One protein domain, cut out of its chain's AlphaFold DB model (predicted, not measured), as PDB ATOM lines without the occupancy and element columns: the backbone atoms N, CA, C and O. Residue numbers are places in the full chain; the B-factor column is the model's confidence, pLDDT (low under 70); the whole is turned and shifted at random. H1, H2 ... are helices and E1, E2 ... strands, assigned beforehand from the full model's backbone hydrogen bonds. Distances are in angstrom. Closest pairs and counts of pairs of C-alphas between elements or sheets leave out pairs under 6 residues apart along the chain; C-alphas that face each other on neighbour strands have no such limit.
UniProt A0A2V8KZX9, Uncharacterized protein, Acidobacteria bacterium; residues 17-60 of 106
ATOM      1  N   LYS A  17      83.184  83.847  98.330       78.38
ATOM      2  CA  LYS A  17      84.107  83.391  97.281       78.38
ATOM      3  C   LYS A  17      83.669  82.062  96.659       78.38
ATOM      4  O   LYS A  17      83.638  81.946  95.444       78.38
ATOM      5  N   THR A  18      83.289  81.078  97.473       83.44
ATOM      6  CA  THR A  18      82.808  79.774  96.994       83.44
ATOM      7  C   THR A  18      81.478  79.901  96.259       83.44
ATOM      8  O   THR A  18      81.290  79.238  95.245       83.44
ATOM      9  N   LEU A  19      80.580  80.777  96.718       85.31
ATOM     10  CA  LEU A  19      79.312  81.033  96.033       85.31
ATOM     11  C   LEU A  19      79.535  81.681  94.659       85.31
ATOM     12  O   LEU A  19      78.982  81.210  93.672       85.31
ATOM     13  N   LEU A  20      80.406  82.690  94.573       88.88
ATOM     14  CA  LEU A  20      80.778  83.322  93.304       88.88
ATOM     15  C   LEU A  20      81.460  82.338  92.346       88.88
ATOM     16  O   LEU A  20      81.140  82.325  91.162       88.88
ATOM     17  N   ILE A  21      82.356  81.487  92.856       89.06
ATOM     18  CA  ILE A  21      82.992  80.427  92.062       89.06
ATOM     19  C   ILE A  21      81.938  79.441  91.552       89.06
ATOM     20  O   ILE A  21      81.944  79.114  90.371       89.06
ATOM     21  N   SER A  22      81.014  79.004  92.413       92.06
ATOM     22  CA  SER A  22      79.928  78.106  92.022       92.06
ATOM     23  C   SER A  22      79.098  78.723  90.899       92.06
ATOM     24  O   SER A  22      78.995  78.134  89.827       92.06
ATOM     25  N   VAL A  23      78.591  79.945  91.083       93.81
ATOM     26  CA  VAL A  23      77.813  80.652  90.051       93.81
ATOM     27  C   VAL A  23      78.624  80.809  88.762       93.81
ATOM     28  O   VAL A  23      78.114  80.521  87.683       93.81
ATOM     29  N   GLY A  24      79.901  81.184  88.864       95.19
ATOM     30  CA  GLY A  24      80.797  81.312  87.716       95.19
ATOM     31  C   GLY A  24      80.959  80.009  86.932       95.19
ATOM     32  O   GLY A  24      80.859  80.026  85.708       95.19
ATOM     33  N   ILE A  25      81.135  78.873  87.614       96.06
ATOM     34  CA  ILE A  25      81.228  77.552  86.973       96.06
ATOM     35  C   ILE A  25      79.924  77.205  86.252       96.06
ATOM     36  O   ILE A  25      79.973  76.713  85.129       96.06
ATOM     37  N   HIS A  26      78.765  77.486  86.852       96.19
ATOM     38  CA  HIS A  26      77.475  77.199  86.218       96.19
ATOM     39  C   HIS A  26      77.258  78.059  84.968       96.19
ATOM     40  O   HIS A  26      76.832  77.542  83.939       96.19
ATOM     41  N   LEU A  27      77.599  79.350  85.023       96.62
ATOM     42  CA  LEU A  27      77.519  80.235  83.858       96.62
ATOM     43  C   LEU A  27      78.491  79.805  82.755       96.62
ATOM     44  O   LEU A  27      78.105  79.743  81.591       96.62
ATOM     45  N   LEU A  28      79.726  79.452  83.119       96.38
ATOM     46  CA  LEU A  28      80.716  78.925  82.182       96.38
ATOM     47  C   LEU A  28      80.212  77.636  81.520       96.38
ATOM     48  O   LEU A  28      80.313  77.497  80.305       96.38
ATOM     49  N   LEU A  29      79.639  76.718  82.302       94.94
ATOM     50  CA  LEU A  29      79.079  75.465  81.803       94.94
ATOM     51  C   LEU A  29      77.913  75.718  80.841       94.94
ATOM     52  O   LEU A  29      77.847  75.085  79.792       94.94
ATOM     53  N   LEU A  30      77.025  76.666  81.157       94.19
ATOM     54  CA  LEU A  30      75.922  77.051  80.274       94.19
ATOM     55  C   LEU A  30      76.430  77.616  78.945       94.19
ATOM     56  O   LEU A  30      75.957  77.198  77.892       94.19
ATOM     57  N   VAL A  31      77.416  78.518  78.978       95.50
ATOM     58  CA  VAL A  31      78.037  79.062  77.760       95.50
ATOM     59  C   VAL A  31      78.729  77.952  76.967       95.50
ATOM     60  O   VAL A  31      78.563  77.868  75.754       95.50
ATOM     61  N   PHE A  32      79.459  77.062  77.638       94.56
ATOM     62  CA  PHE A  32      80.130  75.930  77.006       94.56
ATOM     63  C   PHE A  32      79.145  74.994  76.293       94.56
ATOM     64  O   PHE A  32      79.395  74.610  75.152       94.56
ATOM     65  N   LEU A  33      78.015  74.672  76.928       92.31
ATOM     66  CA  LEU A  33      76.952  73.859  76.335       92.31
ATOM     67  C   LEU A  33      76.241  74.586  75.187       92.31
ATOM     68  O   LEU A  33      75.952  73.965  74.170       92.31
ATOM     69  N   ALA A  34      76.006  75.895  75.308       89.69
ATOM     70  CA  ALA A  34      75.408  76.698  74.241       89.69
ATOM     71  C   ALA A  34      76.303  76.768  72.991       89.69
ATOM     72  O   ALA A  34      75.800  76.744  71.871       89.69
ATOM     73  N   LEU A  35      77.626  76.823  73.177       93.25
ATOM     74  CA  LEU A  35      78.600  76.796  72.083       93.25
ATOM     75  C   LEU A  35      78.825  75.388  71.511       93.25
ATOM     76  O   LEU A  35      79.270  75.264  70.374       93.25
ATOM     77  N   ASN A  36      78.517  74.336  72.275       88.88
ATOM     78  CA  ASN A  36      78.699  72.938  71.880       88.88
ATOM     79  C   ASN A  36      77.390  72.145  72.053       88.88
ATOM     80  O   ASN A  36      77.333  71.227  72.880       88.88
ATOM     81  N   PRO A  37      76.336  72.458  71.273       82.81
ATOM     82  CA  PRO A  37      75.042  71.782  71.390       82.81
ATOM     83  C   PRO A  37      75.141  70.277  71.100       82.81
ATOM     84  O   PRO A  37      74.387  69.486  71.668       82.81
ATOM     85  N   GLU A  38      76.137  69.875  70.302       80.31
ATOM     86  CA  GLU A  38      76.442  68.478  69.974       80.31
ATOM     87  C   GLU A  38      76.725  67.605  71.202       80.31
ATOM     88  O   GLU A  38      76.512  66.396  71.169       80.31
ATOM     89  N   LEU A  39      77.164  68.187  72.323       77.75
ATOM     90  CA  LEU A  39      77.386  67.433  73.561       77.75
ATOM     91  C   LEU A  39      76.080  66.937  74.194       77.75
ATOM     92  O   LEU A  39      76.100  65.954  74.931       77.75
ATOM     93  N   ILE A  40      74.958  67.605  73.913       75.00
ATOM     94  CA  ILE A  40      73.630  67.234  74.417       75.00
ATOM     95  C   ILE A  40      72.913  66.327  73.408       75.00
ATOM     96  O   ILE A  40      72.157  65.438  73.798       75.00
ATOM     97  N   THR A  41      73.153  66.535  72.112       70.69
ATOM     98  CA  THR A  41      72.481  65.814  71.018       70.69
ATOM     99  C   THR A  41      73.234  64.583  70.529       70.69
ATOM    100  O   THR A  41      72.640  63.786  69.803       70.69
ATOM    101  N   SER A  42      74.500  64.386  70.921       64.56
ATOM    102  CA  SER A  42      75.273  63.189  70.585       64.56
ATOM    103  C   SER A  42      74.607  61.960  71.194       64.56
ATOM    104  O   SER A  42      74.812  61.592  72.354       64.56
ATOM    105  N   THR A  43      73.752  61.320  70.400       66.06
ATOM    106  CA  THR A  43      73.155  60.043  70.753       66.06
ATOM    107  C   THR A  43      74.292  59.050  70.975       66.06
ATOM    108  O   THR A  43      75.116  58.875  70.070       66.06
ATOM    109  N   PRO A  44      74.362  58.381  72.139       69.50
ATOM    110  CA  PRO A  44      75.416  57.415  72.392       69.50
ATOM    111  C   PRO A  44      75.394  56.361  71.287       69.50
ATOM    112  O   PRO A  44      74.337  55.806  70.972       69.50
ATOM    113  N   LYS A  45      76.560  56.101  70.687       72.12
ATOM    114  CA  LYS A  45      76.705  55.130  69.602       72.12
ATOM    115  C   LYS A  45      76.331  53.740  70.115       72.12
ATOM    116  O   LYS A  45      77.115  53.091  70.803       72.12
ATOM    117  N   ARG A  46      75.106  53.300  69.828       71.31
ATOM    118  CA  ARG A  46      74.603  51.976  70.204       71.31
ATOM    119  C   ARG A  46      74.831  51.031  69.038       71.31
ATOM    120  O   ARG A  46      74.178  51.167  68.013       71.31
ATOM    121  N   ILE A  47      75.749  50.086  69.203       80.75
ATOM    122  CA  ILE A  47      75.985  49.029  68.219       80.75
ATOM    123  C   ILE A  47      75.280  47.764  68.708       80.75
ATOM    124  O   ILE A  47      75.474  47.360  69.855       80.75
ATOM    125  N   ILE A  48      74.466  47.144  67.857       79.56
ATOM    126  CA  ILE A  48      73.906  45.811  68.102       79.56
ATOM    127  C   ILE A  48      74.440  44.836  67.066       79.56
ATOM    128  O   ILE A  48      74.611  45.193  65.905       79.56
ATOM    129  N   ARG A  49      74.693  43.594  67.473       80.62
ATOM    130  CA  ARG A  49      75.166  42.555  66.562       80.62
ATOM    131  C   ARG A  49      74.019  41.625  66.205       80.62
ATOM    132  O   ARG A  49      73.470  40.967  67.085       80.62
ATOM    133  N   ILE A  50      73.670  41.551  64.926       79.56
ATOM    134  CA  ILE A  50      72.617  40.663  64.424       79.56
ATOM    135  C   ILE A  50      73.212  39.762  63.341       79.56
ATOM    136  O   ILE A  50      73.864  40.240  62.420       79.56
ATOM    137  N   MET A  51      73.033  38.441  63.473       73.56
ATOM    138  CA  MET A  51      73.560  37.431  62.532       73.56
ATOM    139  C   MET A  51      75.062  37.586  62.213       73.56
ATOM    140  O   MET A  51      75.517  37.297  61.112       73.56
ATOM    141  N   GLY A  52      75.846  38.045  63.194       76.06
ATOM    142  CA  GLY A  52      77.293  38.222  63.061       76.06
ATOM    143  C   GLY A  52      77.743  39.578  62.510       76.06
ATOM    144  O   GLY A  52      78.943  39.841  62.577       76.06
ATOM    145  N   GLN A  53      76.820  40.434  62.060       73.81
ATOM    146  CA  GLN A  53      77.087  41.789  61.565       73.81
ATOM    147  C   GLN A  53      76.779  42.853  62.625       73.81
ATOM    148  O   GLN A  53      75.809  42.717  63.371       73.81
ATOM    149  N   ASP A  54      77.593  43.908  62.668       81.81
ATOM    150  CA  ASP A  54      77.449  45.026  63.601       81.81
ATOM    151  C   ASP A  54      76.608  46.147  62.973       81.81
ATOM    152  O   ASP A  54      76.938  46.674  61.911       81.81
ATOM    153  N   TYR A  55      75.529  46.527  63.651       74.75
ATOM    154  CA  TYR A  55      74.579  47.550  63.224       74.75
ATOM    155  C   TYR A  55      74.642  48.754  64.157       74.75
ATOM    156  O   TYR A  55      74.476  48.620  65.369       74.75
ATOM    157  N   ASP A  56      74.850  49.938  63.585       79.06
ATOM    158  CA  ASP A  56      74.885  51.207  64.310       79.06
ATOM    159  C   ASP A  56      73.479  51.818  64.411       79.06
ATOM    160  O   ASP A  56      72.925  52.317  63.432       79.06
ATOM    161  N   LEU A  57      72.901  51.789  65.610       71.75
ATOM    162  CA  LEU A  57      71.571  52.323  65.906       71.75
ATOM    163  C   LEU A  57      71.559  53.840  66.124       71.75
ATOM    164  O   LEU A  57      70.480  54.417  66.260       71.75
ATOM    165  N   SER A  58      72.720  54.502  66.172       69.19
ATOM    166  CA  SER A  58      72.781  55.954  66.410       69.19
ATOM    167  C   SER A  58      72.102  56.768  65.312       69.19
ATOM    168  O   SER A  58      71.590  57.850  65.570       69.19
ATOM    169  N   LYS A  59      72.035  56.228  64.091       67.38
ATOM    170  CA  LYS A  59      71.501  56.946  62.929       67.38
ATOM    171  C   LYS A  59      69.983  56.857  62.777       67.38
ATOM    172  O   LYS A  59      69.466  57.448  61.837       67.38
ATOM    173  N   GLN A  60      69.278  56.114  63.643       65.19
ATOM    174  CA  GLN A  60      67.831  55.840  63.518       65.19
ATOM    175  C   GLN A  60      67.408  55.431  62.089       65.19
ATOM    176  O   GLN A  60      66.288  55.685  61.652       65.19
TER     177      GLN A  60
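Overview. This is residues 17 to 60 of the 106 residues of an uncharacterized protein of Acidobacteria bacterium (UniProt A0A2V8KZX9). A long helix, H1, makes one end of a thin, drawn-out chain, and a small two-stranded hairpin, E1 and E2, makes the other; the one-turn helix H2 and a stretched link lie between them, with no common core. The printed part has 44 residues, with H1, H2, E1 and E2 in that order along the chain, and E1 and E2 form an antiparallel sheet. The class is mixed, helices and strands. The whole is extended, with a radius of gyration of the C-alphas of 18.3 A, a rod spanning 58 by 19 by 9 A.

Along the chain. Find C-alpha 17 at (84.107, 83.391, 97.281); from there H1, residues 17 to 35, runs 26.6 A to C-alpha 35 at (78.600, 76.796, 72.083). Next comes H2, residues 38 to 41, 4.9 A long. Then read E1, residues 47 to 50, 9.8 A long, and E2, residues 53 to 56, 10.1 A long, ending at C-alpha 56 at (74.885, 51.207, 64.310).

Arrangement. H1 and H2 are close but not clearly touching; their closest C-alphas, of Leu 33 and Leu 39, are 7.0 A apart. In H1 every O i to N i+4 pair is within hydrogen-bond range, while H2 is too short for such a pair. H1 is apart from E1 and E2, and H2 is apart from E2. E1 and E2 are a hairpin, antiparallel at 146 degrees; look for N 48 and O 55 at 2.9 A and N 55 and O 48 at 2.8 A, within hydrogen-bond range.

Size, cuts and confidence. The two C-alphas farthest apart, of Lys 17 and Met 51, are 58.6 A apart. Residues 17 to 41 and 49 to 54 stand free. The printed part has no cut, and its three links are tight. In the B-factor column the mean pLDDT of the printed part is 82.2, with residues 42 to 44 and 58 to 60 under 70.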